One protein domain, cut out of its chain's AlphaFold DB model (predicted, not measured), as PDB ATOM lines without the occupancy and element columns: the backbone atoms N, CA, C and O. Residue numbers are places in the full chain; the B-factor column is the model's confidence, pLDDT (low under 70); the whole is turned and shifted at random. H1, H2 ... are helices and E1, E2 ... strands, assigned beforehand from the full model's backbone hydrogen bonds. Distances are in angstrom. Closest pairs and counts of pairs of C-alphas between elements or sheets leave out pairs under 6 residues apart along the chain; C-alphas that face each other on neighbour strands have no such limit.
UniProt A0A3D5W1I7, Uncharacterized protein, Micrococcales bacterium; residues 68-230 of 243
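This is residues 68 to 230 of the 243 residues of an uncharacterized protein of Micrococcales bacterium (UniProt A0A3D5W1I7). A strongly twisted, curled sheet of five strands, E1 E2 E3 E5 E4, has the helix H1 over one face, while the long hairpin E6 E7 crosses the other side and comes close to the sheet where E7 ends beside E2. The two sheets are only partly face to face, and the stretch of residues 112 to 130 pairs briefly with E6 at its residues 124 to 125. The printed part has 163 residues with seven named strands followed by one named helix, both sheets are antiparallel, and the class is mostly strand. The whole is compact, with a radius of gyration of the C-alphas of 16.1 A and spans of 45 by 42 by 33 A.

In the larger sheet, E1 is residues 72 to 74, beginning at C-alpha 72 (75.216, -60.341, -53.023). E2, residues 78 to 91, is 31.5 A long and bends by 80 degrees at residue 81; E3, residues 99 to 111, is 34.1 A long and bends by 61 degrees at residue 108. E5 is residues 155 to 164, 27.9 A, and E4 residues 131 to 137, 15.6 A. E6, residues 177 to 188, is 33.3 A long; E7, residues 195 to 208, is 32.2 A long and bends by 75 degrees at residue 204. H1, residues 213 to 228, is 22.2 A long and ends at C-alpha 228 (85.161, -59.316, -23.066).

E1, E2 and E3 form a meander, each strand the antiparallel neighbour of the one before; N 73 and O 80 are 2.8 A apart, N 81 and O 108 2.9 A. E3 and E5 are antiparallel, with N 105 and O 160 at 2.8 A, and the hairpin E4 and E5 has N 132 and O 163 at 2.9 A. E1 and E4 are the edge strands. H1 is on this sheet at a height of 10.5 A, over E4 and only just over E3 and E5, with 3 C-alphas falling on each of these two; it runs slantwise to the strands, at 54 degrees to E4 on the local plane. In H1 every O i to N i+4 pair is within hydrogen-bond range. The hairpin E6 and E7 has N 179 and O 206 at 2.8 A. The closest C-alphas of E2 and E7, those of Gly 84 and Leu 208, are 5.0 A apart. E3 is apart from E6 and E7.

The C-alphas farthest apart, those of Leu 191 and Asp 230, are 47.9 A apart. The printed part has no cut. The links E3 to E4, E4 to E5 and E5 to E6 are long. The mean pLDDT of the printed part is 85.4; residues 134 to 147, 173 and 228 to 230 are under 70.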
ATOM      1  N   ALA A  68      78.592 -55.227 -58.613       97.81
ATOM      2  CA  ALA A  68      78.773 -53.990 -57.863       97.81
ATOM      3  C   ALA A  68      79.277 -54.270 -56.430       97.81
ATOM      4  O   ALA A  68      78.872 -55.254 -55.812       97.81
ATOM      5  N   PRO A  69      80.105 -53.392 -55.838       97.50
ATOM      6  CA  PRO A  69      80.426 -53.479 -54.415       97.50
ATOM      7  C   PRO A  69      79.158 -53.514 -53.548       97.50
ATOM      8  O   PRO A  69      78.236 -52.718 -53.745       97.50
ATOM      9  N   GLY A  70      79.117 -54.437 -52.588       97.44
ATOM     10  CA  GLY A  70      77.977 -54.685 -51.704       97.44
ATOM     11  C   GLY A  70      76.829 -55.489 -52.329       97.44
ATOM     12  O   GLY A  70      75.849 -55.762 -51.639       97.44
ATOM     13  N   GLU A  71      76.923 -55.876 -53.602       98.00
ATOM     14  CA  GLU A  71      75.963 -56.789 -54.221       98.00
ATOM     15  C   GLU A  71      76.218 -58.230 -53.761       98.00
ATOM     16  O   GLU A  71      77.359 -58.683 -53.671       98.00
ATOM     17  N   GLU A  72      75.139 -58.948 -53.447       97.81
ATOM     18  CA  GLU A  72      75.216 -60.341 -53.023       97.81
ATOM     19  C   GLU A  72      75.456 -61.275 -54.213       97.81
ATOM     20  O   GLU A  72      74.698 -61.281 -55.185       97.81
ATOM     21  N   VAL A  73      76.456 -62.143 -54.083       97.50
ATOM     22  CA  VAL A  73      76.800 -63.178 -55.058       97.50
ATOM     23  C   VAL A  73      76.711 -64.545 -54.402       97.50
ATOM     24  O   VAL A  73      77.195 -64.748 -53.291       97.50
ATOM     25  N   ASP A  74      76.076 -65.483 -55.095       96.88
ATOM     26  CA  ASP A  74      76.001 -66.882 -54.684       96.88
ATOM     27  C   ASP A  74      77.271 -67.622 -55.126       96.88
ATOM     28  O   ASP A  74      77.565 -67.689 -56.321       96.88
ATOM     29  N   LEU A  75      78.027 -68.141 -54.159       96.06
ATOM     30  CA  LEU A  75      79.272 -68.889 -54.357       96.06
ATOM     31  C   LEU A  75      79.120 -70.356 -53.923       96.06
ATOM     32  O   LEU A  75      80.093 -70.988 -53.507       96.06
ATOM     33  N   GLY A  76      77.899 -70.895 -54.011       93.88
ATOM     34  CA  GLY A  76      77.575 -72.275 -53.669       93.88
ATOM     35  C   GLY A  76      76.939 -72.358 -52.287       93.88
ATOM     36  O   GLY A  76      75.759 -72.064 -52.107       93.88
ATOM     37  N   GLN A  77      77.710 -72.779 -51.283       94.94
ATOM     38  CA  GLN A  77      77.211 -72.839 -49.903       94.94
ATOM     39  C   GLN A  77      77.123 -71.454 -49.232       94.94
ATOM     40  O   GLN A  77      76.417 -71.285 -48.236       94.94
ATOM     41  N   PHE A  78      77.836 -70.462 -49.758       96.06
ATOM     42  CA  PHE A  78      77.893 -69.131 -49.172       96.06
ATOM     43  C   PHE A  78      77.380 -68.087 -50.149       96.06
ATOM     44  O   PHE A  78      77.739 -68.086 -51.325       96.06
ATOM     45  N   ARG A  79      76.588 -67.150 -49.633       97.44
ATOM     46  CA  ARG A  79      76.269 -65.899 -50.314       97.44
ATOM     47  C   ARG A  79      77.105 -64.781 -49.718       97.44
ATOM     48  O   ARG A  79      77.106 -64.616 -48.498       97.44
ATOM     49  N   ILE A  80      77.811 -64.038 -50.561       96.69
ATOM     50  CA  ILE A  80      78.799 -63.047 -50.126       96.69
ATOM     51  C   ILE A  80      78.530 -61.703 -50.792       96.69
ATOM     52  O   ILE A  80      78.264 -61.652 -51.988       96.69
ATOM     53  N   ALA A  81      78.644 -60.622 -50.028       97.44
ATOM     54  CA  ALA A  81      78.699 -59.258 -50.531       97.44
ATOM     55  C   ALA A  81      80.010 -58.610 -50.076       97.44
ATOM     56  O   ALA A  81      80.244 -58.455 -48.879       97.44
ATOM     57  N   ALA A  82      80.878 -58.243 -51.018       96.81
ATOM     58  CA  ALA A  82      82.152 -57.592 -50.719       96.81
ATOM     59  C   ALA A  82      81.995 -56.068 -50.794       96.81
ATOM     60  O   ALA A  82      81.543 -55.550 -51.816       96.81
ATOM     61  N   THR A  83      82.325 -55.345 -49.722       95.62
ATOM     62  CA  THR A  83      81.954 -53.922 -49.576       95.62
ATOM     63  C   THR A  83      83.112 -52.958 -49.806       95.62
ATOM     64  O   THR A  83      82.903 -51.892 -50.382       95.62
ATOM     65  N   GLY A  84      84.326 -53.322 -49.395       95.31
ATOM     66  CA  GLY A  84      85.497 -52.459 -49.512       95.31
ATOM     67  C   GLY A  84      86.776 -53.126 -49.020       95.31
ATOM     68  O   GLY A  84      86.751 -54.244 -48.500       95.31
ATOM     69  N   TRP A  85      87.896 -52.433 -49.196       95.75
ATOM     70  CA  TRP A  85      89.211 -52.902 -48.761       95.75
ATOM     71  C   TRP A  85      90.030 -51.788 -48.113       95.75
ATOM     72  O   TRP A  85      89.830 -50.608 -48.394       95.75
ATOM     73  N   THR A  86      91.004 -52.151 -47.289       94.38
ATOM     74  CA  THR A  86      92.036 -51.216 -46.824       94.38
ATOM     75  C   THR A  86      93.342 -51.956 -46.549       94.38
ATOM     76  O   THR A  86      93.377 -53.184 -46.527       94.38
ATOM     77  N   VAL A  87      94.431 -51.214 -46.374       92.38
ATOM     78  CA  VAL A  87      95.716 -51.751 -45.918       92.38
ATOM     79  C   VAL A  87      96.013 -51.128 -44.570       92.38
ATOM     80  O   VAL A  87      95.947 -49.903 -44.439       92.38
ATOM     81  N   TYR A  88      96.367 -51.955 -43.596       88.00
ATOM     82  CA  TYR A  88      96.821 -51.490 -42.292       88.00
ATOM     83  C   TYR A  88      98.133 -52.169 -41.909       88.00
ATOM     84  O   TYR A  88      98.540 -53.175 -42.484       88.00
ATOM     85  N   GLU A  89      98.808 -51.567 -40.943       88.81
ATOM     86  CA  GLU A  89     100.052 -52.068 -40.380       88.81
ATOM     87  C   GLU A  89      99.719 -52.945 -39.170       88.81
ATOM     88  O   GLU A  89      99.196 -52.452 -38.167       88.81
ATOM     89  N   HIS A  90      99.980 -54.247 -39.279       85.12
ATOM     90  CA  HIS A  90      99.909 -55.164 -38.151       85.12
ATOM     91  C   HIS A  90     101.249 -55.154 -37.419       85.12
ATOM     92  O   HIS A  90     102.302 -55.252 -38.045       85.12
ATOM     93  N   VAL A  91     101.198 -55.016 -36.099       83.19
ATOM     94  CA  VAL A  91     102.374 -55.083 -35.230       83.19
ATOM     95  C   VAL A  91     102.389 -56.467 -34.607       83.19
ATOM     96  O   VAL A  91     101.425 -56.824 -33.922       83.19
ATOM     97  N   ASP A  92     103.456 -57.233 -34.837       80.12
ATOM     98  CA  ASP A  92     103.567 -58.571 -34.264       80.12
ATOM     99  C   ASP A  92     103.546 -58.488 -32.726       80.12
ATOM    100  O   ASP A  92     104.170 -57.632 -32.090       80.12
ATOM    101  N   THR A  93     102.760 -59.367 -32.102       77.56
ATOM    102  CA  THR A  93     102.567 -59.345 -30.642       77.56
ATOM    103  C   THR A  93     103.835 -59.759 -29.883       77.56
ATOM    104  O   THR A  93     104.039 -59.354 -28.735       77.56
ATOM    105  N   TRP A  94     104.683 -60.576 -30.505       81.62
ATOM    106  CA  TRP A  94     105.933 -61.095 -29.957       81.62
ATOM    107  C   TRP A  94     107.145 -60.235 -30.324       81.62
ATOM    108  O   TRP A  94     108.080 -60.173 -29.518       81.62
ATOM    109  N   ASP A  95     107.120 -59.558 -31.473       87.69
ATOM    110  CA  ASP A  95     108.129 -58.581 -31.892       87.69
ATOM    111  C   ASP A  95     107.486 -57.243 -32.318       87.69
ATOM    112  O   ASP A  95     107.152 -57.043 -33.482       87.69
ATOM    113  N   PRO A  96     107.328 -56.273 -31.399       87.81
ATOM    114  CA  PRO A  96     106.653 -55.013 -31.705       87.81
ATOM    115  C   PRO A  96     107.440 -54.095 -32.653       87.81
ATOM    116  O   PRO A  96     106.904 -53.071 -33.085       87.81
ATOM    117  N   ASP A  97     108.709 -54.411 -32.936       90.38
ATOM    118  CA  ASP A  97     109.500 -53.709 -33.948       90.38
ATOM    119  C   ASP A  97     109.239 -54.280 -35.362       90.38
ATOM    120  O   ASP A  97     109.599 -53.641 -36.359       90.38
ATOM    121  N   GLU A  98     108.595 -55.448 -35.461       87.25
ATOM    122  CA  GLU A  98     108.161 -56.078 -36.706       87.25
ATOM    123  C   GLU A  98     106.756 -55.586 -37.087       87.25
ATOM    124  O   GLU A  98     105.758 -55.828 -36.404       87.25
ATOM    125  N   VAL A  99     106.697 -54.838 -38.191       87.81
ATOM    126  CA  VAL A  99     105.461 -54.274 -38.737       87.81
ATOM    127  C   VAL A  99     105.210 -54.870 -40.111       87.81
ATOM    128  O   VAL A  99     105.956 -54.593 -41.057       87.81
ATOM    129  N   THR A 100     104.127 -55.630 -40.229       87.69
ATOM    130  CA  THR A 100     103.741 -56.309 -41.466       87.69
ATOM    131  C   THR A 100     102.505 -55.639 -42.059       87.69
ATOM    132  O   THR A 100     101.473 -55.534 -41.389       87.69
ATOM    133  N   PRO A 101     102.557 -55.152 -43.312       89.69
ATOM    134  CA  PRO A 101     101.368 -54.636 -43.968       89.69
ATOM    135  C   PRO A 101     100.397 -55.784 -44.257       89.69
ATOM    136  O   PRO A 101     100.760 -56.793 -44.866       89.69
ATOM    137  N   MET A 102      99.142 -55.604 -43.860       90.50
ATOM    138  CA  MET A 102      98.060 -56.545 -44.129       90.50
ATOM    139  C   MET A 102      96.977 -55.872 -44.964       90.50
ATOM    140  O   MET A 102      96.589 -54.726 -44.720       90.50
ATOM    141  N   LEU A 103      96.477 -56.596 -45.961       92.00
ATOM    142  CA  LEU A 103      95.307 -56.206 -46.737       92.00
ATOM    143  C   LEU A 103      94.055 -56.750 -46.044       92.00
ATOM    144  O   LEU A 103      93.930 -57.957 -45.862       92.00
ATOM    145  N   ALA A 104      93.119 -55.871 -45.704       91.94
ATOM    146  CA  ALA A 104      91.843 -56.217 -45.094       91.94
ATOM    147  C   ALA A 104      90.699 -56.070 -46.107       91.94
ATOM    148  O   ALA A 104      90.555 -55.015 -46.731       91.94
ATOM    149  N   LEU A 105      89.862 -57.100 -46.238       93.38
ATOM    150  CA  LEU A 105      88.649 -57.101 -47.061       93.38
ATOM    151  C   LEU A 105      87.406 -57.137 -46.174       93.38
ATOM    152  O   LEU A 105      87.252 -58.059 -45.378       93.38
ATOM    153  N   GLY A 106      86.505 -56.169 -46.336       93.31
ATOM    154  CA  GLY A 106      85.202 -56.161 -45.672       93.31
ATOM    155  C   GLY A 106      84.166 -56.948 -46.473       93.31
ATOM    156  O   GLY A 106      83.944 -56.661 -47.654       93.31
ATOM    157  N   LEU A 107      83.528 -57.928 -45.833       93.81
ATOM    158  CA  LEU A 107      82.545 -58.812 -46.452       93.81
ATOM    159  C   LEU A 107      81.313 -58.978 -45.552       93.81
ATOM    160  O   LEU A 107      81.432 -59.017 -44.332       93.81
ATOM    161  N   THR A 108      80.153 -59.204 -46.155       93.69
ATOM    162  CA  THR A 108      78.989 -59.809 -45.496       93.69
ATOM    163  C   THR A 108      78.808 -61.213 -46.058       93.69
ATOM    164  O   THR A 108      78.744 -61.389 -47.272       93.69
ATOM    165  N   VAL A 109      78.742 -62.221 -45.192       94.25
ATOM    166  CA  VAL A 109      78.697 -63.640 -45.560       94.25
ATOM    167  C   VAL A 109      77.470 -64.290 -44.943       94.25
ATOM    168  O   VAL A 109      77.230 -64.162 -43.747       94.25
ATOM    169  N   THR A 110      76.717 -65.031 -45.750       95.62
ATOM    170  CA  THR A 110      75.588 -65.855 -45.309       95.62
ATOM    171  C   THR A 110      75.823 -67.305 -45.705       95.62
ATOM    172  O   THR A 110      76.086 -67.569 -46.876       95.62
ATOM    173  N   ASN A 111      75.699 -68.255 -44.775       94.75
ATOM    174  CA  ASN A 111      75.685 -69.679 -45.128       94.75
ATOM    175  C   ASN A 111      74.280 -70.060 -45.604       94.75
ATOM    176  O   ASN A 111      73.358 -70.188 -44.804       94.75
ATOM    177  N   THR A 112      74.116 -70.226 -46.911       96.19
ATOM    178  CA  THR A 112      72.857 -70.626 -47.556       96.19
ATOM    179  C   THR A 112      72.699 -72.147 -47.644       96.19
ATOM    180  O   THR A 112      71.675 -72.641 -48.123       96.19
ATOM    181  N   GLY A 113      73.705 -72.906 -47.201       92.19
ATOM    182  CA  GLY A 113      73.670 -74.360 -47.141       92.19
ATOM    183  C   GLY A 113      72.847 -74.902 -45.972       92.19
ATOM    184  O   GLY A 113      72.595 -74.236 -44.976       92.19
ATOM    185  N   GLY A 114      72.460 -76.176 -46.069       93.88
ATOM    186  CA  GLY A 114      71.647 -76.855 -45.051       93.88
ATOM    187  C   GLY A 114      72.415 -77.369 -43.824       93.88
ATOM    188  O   GLY A 114      71.839 -78.111 -43.030       93.88
ATOM    189  N   TYR A 115      73.705 -77.053 -43.683       92.44
ATOM    190  CA  TYR A 115      74.557 -77.507 -42.575       92.44
ATOM    191  C   TYR A 115      75.624 -76.469 -42.202       92.44
ATOM    192  O   TYR A 115      75.983 -75.611 -43.007       92.44
ATOM    193  N   THR A 116      76.128 -76.551 -40.968       91.31
ATOM    194  CA  THR A 116      77.220 -75.697 -40.478       91.31
ATOM    195  C   THR A 116      78.510 -75.996 -41.226       91.31
ATOM    196  O   THR A 116      78.901 -77.158 -41.326       91.31
ATOM    197  N   ALA A 117      79.182 -74.962 -41.716       90.06
ATOM    198  CA  ALA A 117      80.306 -75.112 -42.626       90.06
ATOM    199  C   ALA A 117      81.379 -74.054 -42.388       90.06
ATOM    200  O   ALA A 117      81.056 -72.913 -42.061       90.06
ATOM    201  N   SER A 118      82.646 -74.435 -42.562       89.56
ATOM    202  CA  SER A 118      83.760 -73.488 -42.515       89.56
ATOM    203  C   SER A 118      83.816 -72.652 -43.786       89.56
ATOM    204  O   SER A 118      83.620 -73.187 -44.874       89.56
ATOM    205  N   LEU A 119      84.097 -71.359 -43.657       88.31
ATOM    206  CA  LEU A 119      84.245 -70.453 -44.790       88.31
ATOM    207  C   LEU A 119      85.574 -70.714 -45.527       88.31
ATOM    208  O   LEU A 119      86.637 -70.517 -44.932       88.31
ATOM    209  N   PRO A 120      85.574 -71.120 -46.811       89.19
ATOM    210  CA  PRO A 120      86.819 -71.265 -47.554       89.19
ATOM    211  C   PRO A 120      87.410 -69.893 -47.904       89.19
ATOM    212  O   PRO A 120      86.930 -69.194 -48.791       89.19
ATOM    213  N   LEU A 121      88.507 -69.515 -47.244       84.56
ATOM    214  CA  LEU A 121      89.190 -68.230 -47.478       84.56
ATOM    215  C   LEU A 121      89.790 -68.095 -48.892       84.56
ATOM    216  O   LEU A 121      90.144 -67.002 -49.326       84.56
ATOM    217  N   SER A 122      89.880 -69.204 -49.629       85.00
ATOM    218  CA  SER A 122      90.338 -69.261 -51.018       85.00
ATOM    219  C   SER A 122      89.254 -68.934 -52.057       85.00
ATOM    220  O   SER A 122      89.547 -68.954 -53.248       85.00
ATOM    221  N   MET A 123      88.036 -68.563 -51.637       90.56
ATOM    222  CA  MET A 123      86.959 -68.075 -52.526       90.56
ATOM    223  C   MET A 123      87.257 -66.742 -53.222       90.56
ATOM    224  O   MET A 123      86.481 -66.300 -54.068       90.56
ATOM    225  N   PHE A 124      88.360 -66.093 -52.864       92.12
ATOM    226  CA  PHE A 124      88.731 -64.780 -53.353       92.12
ATOM    227  C   PHE A 124      90.106 -64.844 -54.009       92.12
ATOM    228  O   PHE A 124      91.099 -65.154 -53.345       92.12
ATOM    229  N   GLU A 125      90.182 -64.522 -55.299       92.06
ATOM    230  CA  GLU A 125      91.466 -64.280 -55.961       92.06
ATOM    231  C   GLU A 125      91.695 -62.771 -56.102       92.06
ATOM    232  O   GLU A 125      90.799 -62.023 -56.493       92.06
ATOM    233  N   LEU A 126      92.915 -62.330 -55.786       92.19
ATOM    234  CA  LEU A 126      93.340 -60.928 -55.801       92.19
ATOM    235  C   LEU A 126      94.338 -60.708 -56.952       92.19
ATOM    236  O   LEU A 126      95.556 -60.749 -56.735       92.19
ATOM    237  N   PRO A 127      93.871 -60.552 -58.204       90.31
ATOM    238  CA  PRO A 127      94.760 -60.396 -59.347       90.31
ATOM    239  C   PRO A 127      95.660 -59.167 -59.180       90.31
ATOM    240  O   PRO A 127      95.213 -58.063 -58.893       90.31
ATOM    241  N   GLY A 128      96.964 -59.364 -59.379       87.38
ATOM    242  CA  GLY A 128      97.947 -58.282 -59.299       87.38
ATOM    243  C   GLY A 128      98.386 -57.903 -57.883       87.38
ATOM    244  O   GLY A 128      99.260 -57.047 -57.756       87.38
ATOM    245  N   VAL A 129      97.867 -58.559 -56.841       88.88
ATOM    246  CA  VAL A 129      98.333 -58.378 -55.460       88.88
ATOM    247  C   VAL A 129      99.167 -59.582 -55.032       88.88
ATOM    248  O   VAL A 129      98.738 -60.728 -55.144       88.88
ATOM    249  N   ALA A 130     100.383 -59.323 -54.550       88.44
ATOM    250  CA  ALA A 130     101.254 -60.357 -54.006       88.44
ATOM    251  C   ALA A 130     100.979 -60.529 -52.505       88.44
ATOM    252  O   ALA A 130     101.418 -59.718 -51.690       88.44
ATOM    253  N   VAL A 131     100.247 -61.587 -52.169       86.69
ATOM    254  CA  VAL A 131      99.944 -62.013 -50.795       86.69
ATOM    255  C   VAL A 131     100.631 -63.353 -50.525       86.69
ATOM    256  O   VAL A 131     100.756 -64.161 -51.449       86.69
ATOM    257  N   ASP A 132     101.117 -63.566 -49.303       80.25
ATOM    258  CA  ASP A 132     101.801 -64.809 -48.919       80.25
ATOM    259  C   ASP A 132     100.812 -65.816 -48.328       80.25
ATOM    260  O   ASP A 132     100.523 -66.859 -48.922       80.25
ATOM    261  N   THR A 133     100.221 -65.447 -47.193       70.06
ATOM    262  CA  THR A 133      99.292 -66.287 -46.443       70.06
ATOM    263  C   THR A 133      97.966 -65.560 -46.248       70.06
ATOM    264  O   THR A 133      97.916 -64.363 -45.968       70.06
ATOM    265  N   VAL A 134      96.864 -66.299 -46.399       68.00
ATOM    266  CA  VAL A 134      95.541 -65.810 -46.001       68.00
ATOM    267  C   VAL A 134      95.358 -66.132 -44.527       68.00
ATOM    268  O   VAL A 134      95.171 -67.295 -44.163       68.00
ATOM    269  N   THR A 135      95.432 -65.114 -43.682       62.19
ATOM    270  CA  THR A 135      95.071 -65.210 -42.272       62.19
ATOM    271  C   THR A 135      93.672 -64.635 -42.127       62.19
ATOM    272  O   THR A 135      93.418 -63.465 -42.355       62.19
ATOM    273  N   GLY A 136      92.689 -65.459 -41.793       52.53
ATOM    274  CA  GLY A 136      91.420 -64.879 -41.377       52.53
ATOM    275  C   GLY A 136      91.583 -64.270 -39.978       52.53
ATOM    276  O   GLY A 136      92.123 -64.949 -39.109       52.53
ATOM    277  N   GLU A 137      91.040 -63.074 -39.717       54.12
ATOM    278  CA  GLU A 137      90.575 -62.689 -38.365       54.12
ATOM    279  C   GLU A 137      89.073 -62.334 -38.370       54.12
ATOM    280  O   GLU A 137      88.631 -61.414 -39.053       54.12
ATOM    281  N   THR A 138      88.235 -63.137 -37.695       51.75
ATOM    282  CA  THR A 138      86.775 -62.960 -37.760       51.75
ATOM    283  C   THR A 138      86.376 -61.935 -36.727       51.75
ATOM    284  O   THR A 138      86.605 -62.130 -35.538       51.75
ATOM    285  N   HIS A 139      85.666 -60.896 -37.149       53.75
ATOM    286  CA  HIS A 139      85.351 -59.809 -36.241       53.75
ATOM    287  C   HIS A 139      83.928 -59.269 -36.401       53.75
ATOM    288  O   HIS A 139      83.721 -58.071 -36.593       53.75
ATOM    289  N   ARG A 140      82.917 -60.133 -36.206       48.47
ATOM    290  CA  ARG A 140      81.597 -59.680 -35.731       48.47
ATOM    291  C   ARG A 140      80.742 -60.795 -35.118       48.47
ATOM    292  O   ARG A 140      80.470 -61.794 -35.763       48.47
ATOM    293  N   SER A 141      80.286 -60.514 -33.890       44.16
ATOM    294  CA  SER A 141      79.414 -61.290 -32.984       44.16
ATOM    295  C   SER A 141      79.895 -62.704 -32.659       44.16
ATOM    296  O   SER A 141      80.138 -63.484 -33.563       44.16
ATOM    297  N   GLY A 142      80.011 -63.025 -31.364       45.81
ATOM    298  CA  GLY A 142      80.541 -64.283 -30.813       45.81
ATOM    299  C   GLY A 142      79.753 -65.561 -31.138       45.81
ATOM    300  O   GLY A 142      79.410 -66.310 -30.230       45.81
ATOM    301  N   GLU A 143      79.459 -65.794 -32.415       48.66
ATOM    302  CA  GLU A 143      78.844 -66.993 -32.989       48.66
ATOM    303  C   GLU A 143      79.782 -67.739 -33.952       48.66
ATOM    304  O   GLU A 143      79.576 -68.930 -34.174       48.66
ATOM    305  N   LEU A 144      80.825 -67.090 -34.487       49.25
ATOM    306  CA  LEU A 144      81.892 -67.771 -35.223       49.25
ATOM    307  C   LEU A 144      82.988 -68.203 -34.239       49.25
ATOM    308  O   LEU A 144      83.641 -67.368 -33.619       49.25
ATOM    309  N   ASP A 145      83.169 -69.514 -34.090       53.78
ATOM    310  CA  ASP A 145      84.313 -70.099 -33.386       53.78
ATOM    311  C   ASP A 145      85.609 -69.849 -34.192       53.78
ATOM    312  O   ASP A 145      85.553 -69.582 -35.397       53.78
ATOM    313  N   ALA A 146      86.784 -70.014 -33.572       57.81
ATOM    314  CA  ALA A 146      88.115 -69.867 -34.193       57.81
ATOM    315  C   ALA A 146      88.322 -70.740 -35.458       57.81
ATOM    316  O   ALA A 146      89.330 -70.643 -36.158       57.81
ATOM    317  N   THR A 147      87.358 -71.616 -35.745       63.53
ATOM    318  CA  THR A 147      87.286 -72.542 -36.872       63.53
ATOM    319  C   THR A 147      86.563 -71.998 -38.107       63.53
ATOM    320  O   THR A 147      86.431 -72.744 -39.080       63.53
ATOM    321  N   TRP A 148      86.122 -70.733 -38.116       77.00
ATOM    322  CA  TRP A 148      85.508 -70.093 -39.295       77.00
ATOM    323  C   TRP A 148      84.170 -70.711 -39.712       77.00
ATOM    324  O   TRP A 148      83.806 -70.675 -40.886       77.00
ATOM    325  N   THR A 149      83.453 -71.323 -38.767       86.31
ATOM    326  CA  THR A 149      82.251 -72.124 -39.028       86.31
ATOM    327  C   THR A 149      80.950 -71.343 -38.869       86.31
ATOM    328  O   THR A 149      80.604 -70.886 -37.785       86.31
ATOM    329  N   LEU A 150      80.177 -71.234 -39.948       89.12
ATOM    330  CA  LEU A 150      78.908 -70.512 -39.963       89.12
ATOM    331  C   LEU A 150      77.741 -71.499 -39.950       89.12
ATOM    332  O   LEU A 150      77.710 -72.426 -40.762       89.12
ATOM    333  N   ALA A 151      76.784 -71.329 -39.038       91.69
ATOM    334  CA  ALA A 151      75.568 -72.142 -39.021       91.69
ATOM    335  C   ALA A 151      74.647 -71.803 -40.216       91.69
ATOM    336  O   ALA A 151      74.755 -70.707 -40.769       91.69
ATOM    337  N   PRO A 152      73.752 -72.720 -40.629       94.62
ATOM    338  CA  PRO A 152      72.788 -72.465 -41.699       94.62
ATOM    339  C   PRO A 152      71.968 -71.201 -41.462       94.62
ATOM    340  O   PRO A 152      71.533 -70.953 -40.336       94.62
ATOM    341  N   ASP A 153      71.732 -70.442 -42.530       94.50
ATOM    342  CA  ASP A 153      70.925 -69.218 -42.561       94.50
ATOM    343  C   ASP A 153      71.432 -68.082 -41.650       94.50
ATOM    344  O   ASP A 153      70.726 -67.093 -41.434       94.50
ATOM    345  N   VAL A 154      72.657 -68.188 -41.125       92.69
ATOM    346  CA  VAL A 154      73.305 -67.117 -40.362       92.69
ATOM    347  C   VAL A 154      74.054 -66.194 -41.316       92.69
ATOM    348  O   VAL A 154      74.792 -66.659 -42.186       92.69
ATOM    349  N   THR A 155      73.874 -64.886 -41.125       92.31
ATOM    350  CA  THR A 155      74.572 -63.812 -41.841       92.31
ATOM    351  C   THR A 155      75.491 -63.066 -40.886       92.31
ATOM    352  O   THR A 155      75.035 -62.627 -39.830       92.31
ATOM    353  N   LEU A 156      76.753 -62.867 -41.267       88.69
ATOM    354  CA  LEU A 156      77.746 -62.136 -40.480       88.69
ATOM    355  C   LEU A 156      78.560 -61.188 -41.354       88.69
ATOM    356  O   LEU A 156      78.877 -61.506 -42.497       88.69
ATOM    357  N   ASP A 157      78.945 -60.047 -40.786       87.00
ATOM    358  CA  ASP A 157      79.984 -59.215 -41.387       87.00
ATOM    359  C   ASP A 157      81.346 -59.730 -40.920       87.00
ATOM    360  O   ASP A 157      81.579 -59.891 -39.719       87.00
ATOM    361  N   VAL A 158      82.242 -59.993 -41.859       86.56
ATOM    362  CA  VAL A 158      83.579 -60.528 -41.607       86.56
ATOM    363  C   VAL A 158      84.621 -59.633 -42.261       86.56
ATOM    364  O   VAL A 158      84.371 -58.999 -43.287       86.56
ATOM    365  N   VAL A 159      85.804 -59.592 -41.658       88.62
ATOM    366  CA  VAL A 159      86.985 -58.992 -42.267       88.62
ATOM    367  C   VAL A 159      87.935 -60.137 -42.595       88.62
ATOM    368  O   VAL A 159      88.192 -60.983 -41.749       88.62
ATOM    369  N   VAL A 160      88.407 -60.223 -43.832       89.06
ATOM    370  CA  VAL A 160      89.414 -61.224 -44.219       89.06
ATOM    371  C   VAL A 160      90.743 -60.516 -44.370       89.06
ATOM    372  O   VAL A 160      90.806 -59.487 -45.043       89.06
ATOM    373  N   LEU A 161      91.785 -61.059 -43.744       88.44
ATOM    374  CA  LEU A 161      93.118 -60.488 -43.796       88.44
ATOM    375  C   LEU A 161      94.008 -61.296 -44.735       88.44
ATOM    376  O   LEU A 161      93.919 -62.518 -44.865       88.44
ATOM    377  N   TYR A 162      94.871 -60.578 -45.427       89.81
ATOM    378  CA  TYR A 162      95.898 -61.157 -46.264       89.81
ATOM    379  C   TYR A 162      97.215 -60.540 -45.855       89.81
ATOM    380  O   TYR A 162      97.397 -59.321 -45.937       89.81
ATOM    381  N   GLU A 163      98.137 -61.393 -45.435       89.81
ATOM    382  CA  GLU A 163      99.506 -60.979 -45.224       89.81
ATOM    383  C   GLU A 163     100.146 -60.699 -46.582       89.81
ATOM    384  O   GLU A 163     100.084 -61.512 -47.515       89.81
ATOM    385  N   MET A 164     100.720 -59.510 -46.723       89.50
ATOM    386  CA  MET A 164     101.417 -59.151 -47.945       89.50
ATOM    387  C   MET A 164     102.770 -59.852 -48.009       89.50
ATOM    388  O   MET A 164     103.464 -59.967 -47.007       89.50
ATOM    389  N   LEU A 165     103.167 -60.289 -49.205       88.25
ATOM    390  CA  LEU A 165     104.480 -60.902 -49.394       88.25
ATOM    391  C   LEU A 165     105.595 -59.891 -49.077       88.25
ATOM    392  O   LEU A 165     105.505 -58.726 -49.468       88.25
ATOM    393  N   ASP A 166     106.682 -60.347 -48.455       84.25
ATOM    394  CA  ASP A 166     107.852 -59.515 -48.168       84.25
ATOM    395  C   ASP A 166     108.338 -58.729 -49.395       84.25
ATOM    396  O   ASP A 166     108.663 -59.277 -50.455       84.25
ATOM    397  N   GLY A 167     108.413 -57.405 -49.243       83.25
ATOM    398  CA  GLY A 167     108.827 -56.487 -50.304       83.25
ATOM    399  C   GLY A 167     107.784 -56.255 -51.404       83.25
ATOM    400  O   GLY A 167     108.081 -55.531 -52.361       83.25
ATOM    401  N   ALA A 168     106.579 -56.821 -51.291       87.62
ATOM    402  CA  ALA A 168     105.454 -56.437 -52.129       87.62
ATOM    403  C   ALA A 168     105.048 -54.993 -51.827       87.62
ATOM    404  O   ALA A 168     104.973 -54.562 -50.679       87.62
ATOM    405  N   GLN A 169     104.764 -54.233 -52.883       83.88
ATOM    406  CA  GLN A 169     104.199 -52.906 -52.715       83.88
ATOM    407  C   GLN A 169     102.705 -53.064 -52.392       83.88
ATOM    408  O   GLN A 169     102.001 -53.685 -53.193       83.88
ATOM    409  N   PRO A 170     102.201 -52.506 -51.273       82.81
ATOM    410  CA  PRO A 170     100.770 -52.473 -51.018       82.81
ATOM    411  C   PRO A 170     100.038 -51.802 -52.177       82.81
ATOM    412  O   PRO A 170     100.576 -50.837 -52.739       82.81
ATOM    413  N   PRO A 171      98.824 -52.271 -52.527       84.56
ATOM    414  CA  PRO A 171      97.954 -51.546 -53.440       84.56
ATOM    415  C   PRO A 171      97.894 -50.081 -53.001       84.56
ATOM    416  O   PRO A 171      97.531 -49.761 -51.866       84.56
ATOM    417  N   SER A 172      98.366 -49.190 -53.866       74.31
ATOM    418  CA  SER A 172      98.550 -47.782 -53.533       74.31
ATOM    419  C   SER A 172      97.477 -46.943 -54.208       74.31
ATOM    420  O   SER A 172      97.287 -47.079 -55.411       74.31
ATOM    421  N   GLY A 173      96.873 -46.013 -53.467       67.19
ATOM    422  CA  GLY A 173      95.973 -45.001 -54.024       67.19
ATOM    423  C   GLY A 173      94.478 -45.270 -53.835       67.19
ATOM    424  O   GLY A 173      94.077 -46.151 -53.076       67.19
ATOM    425  N   ASP A 174      93.694 -44.441 -54.527       76.31
ATOM    426  CA  ASP A 174      92.225 -44.465 -54.602       76.31
ATOM    427  C   ASP A 174      91.708 -45.458 -55.665       76.31
ATOM    428  O   ASP A 174      90.505 -45.519 -55.931       76.31
ATOM    429  N   ASP A 175      92.614 -46.200 -56.315       87.88
ATOM    430  CA  ASP A 175      92.258 -47.171 -57.343       87.88
ATOM    431  C   ASP A 175      91.480 -48.338 -56.715       87.88
ATOM    432  O   ASP A 175      91.835 -48.814 -55.632       87.88
ATOM    433  N   PRO A 176      90.410 -48.817 -57.369       92.56
ATOM    434  CA  PRO A 176      89.655 -49.938 -56.852       92.56
ATOM    435  C   PRO A 176      90.481 -51.226 -56.918       92.56
ATOM    436  O   PRO A 176      91.195 -51.483 -57.890       92.56
ATOM    437  N   LEU A 177      90.344 -52.057 -55.891       95.00
ATOM    438  CA  LEU A 177      90.942 -53.380 -55.834       95.00
ATOM    439  C   LEU A 177      90.059 -54.358 -56.604       95.00
ATOM    440  O   LEU A 177      88.889 -54.537 -56.272       95.00
ATOM    441  N   GLU A 178      90.616 -55.005 -57.618       94.81
ATOM    442  CA  GLU A 178      89.917 -56.068 -58.330       94.81
ATOM    443  C   GLU A 178      89.909 -57.352 -57.489       94.81
ATOM    444  O   GLU A 178      90.949 -57.811 -57.015       94.81
ATOM    445  N   LEU A 179      88.722 -57.928 -57.316       95.25
ATOM    446  CA  LEU A 179      88.478 -59.179 -56.612       95.25
ATOM    447  C   LEU A 179      87.763 -60.145 -57.556       95.25
ATOM    448  O   LEU A 179      86.702 -59.816 -58.089       95.25
ATOM    449  N   VAL A 180      88.304 -61.347 -57.740       95.69
ATOM    450  CA  VAL A 180      87.613 -62.428 -58.454       95.69
ATOM    451  C   VAL A 180      86.931 -63.320 -57.428       95.69
ATOM    452  O   VAL A 180      87.576 -63.847 -56.521       95.69
ATOM    453  N   LEU A 181      85.623 -63.495 -57.585       95.38
ATOM    454  CA  LEU A 181      84.809 -64.350 -56.732       95.38
ATOM    455  C   LEU A 181      84.765 -65.761 -57.317       95.38
ATOM    456  O   LEU A 181      84.442 -65.937 -58.496       95.38
ATOM    457  N   VAL A 182      85.066 -66.764 -56.499       94.81
ATOM    458  CA  VAL A 182      85.148 -68.167 -56.910       94.81
ATOM    459  C   VAL A 182      84.136 -68.994 -56.126       94.81
ATOM    460  O   VAL A 182      84.088 -68.944 -54.900       94.81
ATOM    461  N   GLU A 183      83.332 -69.769 -56.848       94.19
ATOM    462  CA  GLU A 183      82.418 -70.758 -56.280       94.19
ATOM    463  C   GLU A 183      83.215 -71.926 -55.706       94.19
ATOM    464  O   GLU A 183      84.115 -72.461 -56.367       94.19
ATOM    465  N   TYR A 184      82.856 -72.342 -54.494       92.31
ATOM    466  CA  TYR A 184      83.465 -73.477 -53.815       92.31
ATOM    467  C   TYR A 184      82.404 -74.479 -53.381       92.31
ATOM    468  O   TYR A 184      81.321 -74.115 -52.923       92.31
ATOM    469  N   ASP A 185      82.759 -75.754 -53.482       91.12
ATOM    470  CA  ASP A 185      81.901 -76.856 -53.066       91.12
ATOM    471  C   ASP A 185      82.649 -77.807 -52.129       91.12
ATOM    472  O   ASP A 185      83.865 -78.003 -52.255       91.12
ATOM    473  N   TYR A 186      81.916 -78.382 -51.175       87.81
ATOM    474  CA  TYR A 186      82.453 -79.311 -50.190       87.81
ATOM    475  C   TYR A 186      82.134 -80.745 -50.603       87.81
ATOM    476  O   TYR A 186      81.002 -81.215 -50.487       87.81
ATOM    477  N   HIS A 187      83.144 -81.469 -51.076       87.62
ATOM    478  CA  HIS A 187      82.974 -82.854 -51.502       87.62
ATOM    479  C   HIS A 187      84.262 -83.671 -51.320       87.62
ATOM    480  O   HIS A 187      85.354 -83.110 -51.188       87.62
ATOM    481  N   PRO A 188      84.173 -85.014 -51.302       84.00
ATOM    482  CA  PRO A 188      85.352 -85.869 -51.278       84.00
ATOM    483  C   PRO A 188      86.169 -85.721 -52.563       84.00
ATOM    484  O   PRO A 188      85.654 -85.840 -53.677       84.00
ATOM    485  N   HIS A 189      87.472 -85.524 -52.409       79.12
ATOM    486  CA  HIS A 189      88.408 -85.400 -53.514       79.12
ATOM    487  C   HIS A 189      88.466 -86.684 -54.349       79.12
ATOM    488  O   HIS A 189      88.575 -87.797 -53.830       79.12
ATOM    489  N   ALA A 190      88.460 -86.533 -55.674       80.56
ATOM    490  CA  ALA A 190      88.277 -87.649 -56.603       80.56
ATOM    491  C   ALA A 190      89.370 -88.737 -56.538       80.56
ATOM    492  O   ALA A 190      89.130 -89.862 -56.975       80.56
ATOM    493  N   LEU A 191      90.573 -88.419 -56.037       79.12
ATOM    494  CA  LEU A 191      91.714 -89.348 -56.039       79.12
ATOM    495  C   LEU A 191      91.932 -90.089 -54.715       79.12
ATOM    496  O   LEU A 191      92.350 -91.245 -54.738       79.12
ATOM    497  N   ASN A 192      91.697 -89.436 -53.578       86.75
ATOM    498  CA  ASN A 192      91.984 -89.979 -52.242       86.75
ATOM    499  C   ASN A 192      90.745 -90.038 -51.334       86.75
ATOM    500  O   ASN A 192      90.812 -90.672 -50.285       86.75
ATOM    501  N   GLY A 193      89.618 -89.446 -51.743       84.44
ATOM    502  CA  GLY A 193      88.373 -89.435 -50.977       84.44
ATOM    503  C   GLY A 193      88.381 -88.500 -49.769       84.44
ATOM    504  O   GLY A 193      87.442 -88.555 -48.983       84.44
ATOM    505  N   GLU A 194      89.415 -87.671 -49.602       85.81
ATOM    506  CA  GLU A 194      89.474 -86.692 -48.514       85.81
ATOM    507  C   GLU A 194      88.435 -85.595 -48.741       85.81
ATOM    508  O   GLU A 194      88.374 -85.003 -49.820       85.81
ATOM    509  N   GLU A 195      87.601 -85.344 -47.737       87.00
ATOM    510  CA  GLU A 195      86.607 -84.276 -47.779       87.00
ATOM    511  C   GLU A 195      87.290 -82.918 -47.634       87.00
ATOM    512  O   GLU A 195      88.170 -82.727 -46.789       87.00
ATOM    513  N   GLY A 196      86.895 -81.970 -48.475       87.88
ATOM    514  CA  GLY A 196      87.493 -80.649 -48.495       87.88
ATOM    515  C   GLY A 196      86.714 -79.683 -49.368       87.88
ATOM    516  O   GLY A 196      85.787 -80.066 -50.080       87.88
ATOM    517  N   TRP A 197      87.122 -78.423 -49.287       89.88
ATOM    518  CA  TRP A 197      86.626 -77.350 -50.129       89.88
ATOM    519  C   TRP A 197      87.408 -77.303 -51.432       89.88
ATOM    520  O   TRP A 197      88.632 -77.149 -51.416       89.88
ATOM    521  N   TRP A 198      86.700 -77.392 -52.554       89.44
ATOM    522  CA  TRP A 198      87.311 -77.384 -53.878       89.44
ATOM    523  C   TRP A 198      86.748 -76.244 -54.724       89.44
ATOM    524  O   TRP A 198      85.529 -76.056 -54.743       89.44
ATOM    525  N   PRO A 199      87.609 -75.500 -55.444       90.75
ATOM    526  CA  PRO A 199      87.143 -74.481 -56.368       90.75
ATOM    527  C   PRO A 199      86.382 -75.143 -57.516       90.75
ATOM    528  O   PRO A 199      86.860 -76.114 -58.114       90.75
ATOM    529  N   VAL A 200      85.221 -74.589 -57.851       89.62
ATOM    530  CA  VAL A 200      84.388 -75.040 -58.970       89.62
ATOM    531  C   VAL A 200      84.654 -74.163 -60.190       89.62
ATOM    532  O   VAL A 200      85.116 -74.654 -61.223       89.62
ATOM    533  N   GLN A 201      84.392 -72.859 -60.073       91.62
ATOM    534  CA  GLN A 201      84.523 -71.895 -61.166       91.62
ATOM    535  C   GLN A 201      84.566 -70.452 -60.644       91.62
ATOM    536  O   GLN A 201      84.045 -70.159 -59.573       91.62
ATOM    537  N   ALA A 202      85.146 -69.541 -61.425       93.19
ATOM    538  CA  ALA A 202      85.009 -68.111 -61.171       93.19
ATOM    539  C   ALA A 202      83.591 -67.645 -61.545       93.19
ATOM    540  O   ALA A 202      83.086 -67.991 -62.616       93.19
ATOM    541  N   VAL A 203      82.960 -66.878 -60.659       95.19
ATOM    542  CA  VAL A 203      81.553 -66.461 -60.758       95.19
ATOM    543  C   VAL A 203      81.427 -65.029 -61.254       95.19
ATOM    544  O   VAL A 203      80.542 -64.743 -62.055       95.19
ATOM    545  N   GLY A 204      82.313 -64.136 -60.814       94.94
ATOM    546  CA  GLY A 204      82.245 -62.715 -61.133       94.94
ATOM    547  C   GLY A 204      83.478 -61.953 -60.670       94.94
ATOM    548  O   GLY A 204      84.317 -62.491 -59.945       94.94
ATOM    549  N   THR A 205      83.574 -60.700 -61.097       96.56
ATOM    550  CA  THR A 205      84.604 -59.757 -60.653       96.56
ATOM    551  C   THR A 205      83.954 -58.578 -59.941       96.56
ATOM    552  O   THR A 205      82.900 -58.097 -60.352       96.56
ATOM    553  N   VAL A 206      84.581 -58.098 -58.870       96.88
ATOM    554  CA  VAL A 206      84.163 -56.899 -58.135       96.88
ATOM    555  C   VAL A 206      85.336 -55.931 -58.083       96.88
ATOM    556  O   VAL A 206      86.440 -56.310 -57.707       96.88
ATOM    557  N   ALA A 207      85.094 -54.670 -58.429       96.69
ATOM    558  CA  ALA A 207      86.055 -53.586 -58.248       96.69
ATOM    559  C   ALA A 207      85.769 -52.877 -56.916       96.69
ATOM    560  O   ALA A 207      84.909 -51.996 -56.842       96.69
ATOM    561  N   LEU A 208      86.451 -53.290 -55.849       96.31
ATOM    562  CA  LEU A 208      86.211 -52.805 -54.495       96.31
ATOM    563  C   LEU A 208      86.816 -51.416 -54.271       96.31
ATOM    564  O   LEU A 208      88.009 -51.224 -54.514       96.31
ATOM    565  N   PRO A 209      86.048 -50.445 -53.752       96.19
ATOM    566  CA  PRO A 209      86.607 -49.167 -53.350       96.19
ATOM    567  C   PRO A 209      87.459 -49.332 -52.091       96.19
ATOM    568  O   PRO A 209      87.191 -50.193 -51.245       96.19
ATOM    569  N   ARG A 210      88.461 -48.463 -51.948       95.50
ATOM    570  CA  ARG A 210      89.155 -48.316 -50.673       95.50
ATOM    571  C   ARG A 210      88.173 -47.775 -49.629       95.50
ATOM    572  O   ARG A 210      87.506 -46.773 -49.877       95.50
ATOM    573  N   ASP A 211      88.105 -48.429 -48.478       94.56
ATOM    574  CA  ASP A 211      87.246 -48.072 -47.355       94.56
ATOM    575  C   ASP A 211      87.987 -48.285 -46.030       94.56
ATOM    576  O   ASP A 211      88.086 -49.396 -45.507       94.56
ATOM    577  N   ASP A 212      88.509 -47.199 -45.463       91.56
ATOM    578  CA  ASP A 212      89.243 -47.251 -44.197       91.56
ATOM    579  C   ASP A 212      88.321 -47.561 -42.993       91.56
ATOM    580  O   ASP A 212      88.814 -47.956 -41.933       91.56
ATOM    581  N   ALA A 213      86.987 -47.504 -43.150       90.62
ATOM    582  CA  ALA A 213      86.051 -47.965 -42.117       90.62
ATOM    583  C   ALA A 213      86.130 -49.489 -41.886       90.62
ATOM    584  O   ALA A 213      85.726 -49.985 -40.826       90.62
ATOM    585  N   VAL A 214      86.702 -50.245 -42.833       87.75
ATOM    586  CA  VAL A 214      87.024 -51.668 -42.645       87.75
ATOM    587  C   VAL A 214      88.038 -51.841 -41.505       87.75
ATOM    588  O   VAL A 214      87.825 -52.671 -40.617       87.75
ATOM    589  N   ALA A 215      89.084 -51.007 -41.447       83.44
ATOM    590  CA  ALA A 215      90.067 -51.039 -40.358       83.44
ATOM    591  C   ALA A 215      89.462 -50.588 -39.017       83.44
ATOM    592  O   ALA A 215      89.789 -51.144 -37.965       83.44
ATOM    593  N   GLU A 216      88.542 -49.617 -39.033       82.69
ATOM    594  CA  GLU A 216      87.806 -49.216 -37.825       82.69
ATOM    595  C   GLU A 216      86.948 -50.363 -37.278       82.69
ATOM    596  O   GLU A 216      86.901 -50.581 -36.065       82.69
ATOM    597  N   THR A 217      86.305 -51.130 -38.164       80.38
ATOM    598  CA  THR A 217      85.482 -52.289 -37.791       80.38
ATOM    599  C   THR A 217      86.319 -53.358 -37.093       80.38
ATOM    600  O   THR A 217      85.919 -53.848 -36.033       80.38
ATOM    601  N   MET A 218      87.499 -53.652 -37.637       79.38
ATOM    602  CA  MET A 218      88.476 -54.565 -37.042       79.38
ATOM    603  C   MET A 218      88.968 -54.054 -35.680       79.38
ATOM    604  O   MET A 218      88.862 -54.759 -34.680       79.38
ATOM    605  N   THR A 219      89.397 -52.789 -35.601       78.50
ATOM    606  CA  THR A 219      89.879 -52.170 -34.351       78.50
ATOM    607  C   THR A 219      88.808 -52.208 -33.258       78.50
ATOM    608  O   THR A 219      89.082 -52.541 -32.103       78.50
ATOM    609  N   ALA A 220      87.559 -51.899 -33.613       78.00
ATOM    610  CA  ALA A 220      86.436 -51.935 -32.687       78.00
ATOM    611  C   ALA A 220      86.089 -53.362 -32.235       78.00
ATOM    612  O   ALA A 220      85.549 -53.538 -31.141       78.00
ATOM    613  N   ALA A 221      86.347 -54.372 -33.062       72.00
ATOM    614  CA  ALA A 221      86.144 -55.763 -32.693       72.00
ATOM    615  C   ALA A 221      87.240 -56.284 -31.765       72.00
ATOM    616  O   ALA A 221      86.896 -56.814 -30.710       72.00
ATOM    617  N   LEU A 222      88.508 -56.014 -32.076       73.31
ATOM    618  CA  LEU A 222      89.636 -56.352 -31.208       73.31
ATOM    619  C   LEU A 222      89.491 -55.698 -29.826       73.31
ATOM    620  O   LEU A 222      89.651 -56.341 -28.793       73.31
ATOM    621  N   ALA A 223      89.083 -54.425 -29.787       76.94
ATOM    622  CA  ALA A 223      88.822 -53.728 -28.531       76.94
ATOM    623  C   ALA A 223      87.688 -54.372 -27.706       76.94
ATOM    624  O   ALA A 223      87.723 -54.316 -26.478       76.94
ATOM    625  N   ARG A 224      86.678 -54.974 -28.354       74.25
ATOM    626  CA  ARG A 224      85.600 -55.700 -27.658       74.25
ATOM    627  C   ARG A 224      86.057 -57.056 -27.144       74.25
ATOM    628  O   ARG A 224      85.634 -57.425 -26.057       74.25
ATOM    629  N   GLU A 225      86.878 -57.770 -27.903       70.00
ATOM    630  CA  GLU A 225      87.454 -59.051 -27.489       70.00
ATOM    631  C   GLU A 225      88.334 -58.872 -26.250       70.00
ATOM    632  O   GLU A 225      88.066 -59.477 -25.214       70.00
ATOM    633  N   LEU A 226      89.261 -57.912 -26.300       73.88
ATOM    634  CA  LEU A 226      90.114 -57.553 -25.163       73.88
ATOM    635  C   LEU A 226      89.315 -57.082 -23.936       73.88
ATOM    636  O   LEU A 226      89.761 -57.261 -22.808       73.88
ATOM    637  N   ALA A 227      88.142 -56.474 -24.133       80.75
ATOM    638  CA  ALA A 227      87.262 -56.059 -23.039       80.75
ATOM    639  C   ALA A 227      86.328 -57.179 -22.534       80.75
ATOM    640  O   ALA A 227      85.772 -57.056 -21.442       80.75
ATOM    641  N   GLY A 228      86.098 -58.223 -23.337       67.56
ATOM    642  CA  GLY A 228      85.161 -59.316 -23.066       67.56
ATOM    643  C   GLY A 228      85.781 -60.495 -22.318       67.56
ATOM    644  O   GLY A 228      85.060 -61.188 -21.599       67.56
ATOM    645  N   ASP A 229      87.098 -60.679 -22.425       57.56
ATOM    646  CA  ASP A 229      87.824 -61.782 -21.776       57.56
ATOM    647  C   ASP A 229      87.899 -61.635 -20.236       57.56
ATOM    648  O   ASP A 229      88.031 -62.615 -19.506       57.56
ATOM    649  N   ASP A 230      87.683 -60.423 -19.706       54.53
ATOM    650  CA  ASP A 230      87.634 -60.163 -18.256       54.53
ATOM    651  C   ASP A 230      86.252 -60.429 -17.618       54.53
ATOM    652  O   ASP A 230      86.127 -60.469 -16.392       54.53
TER     653      ASP A 230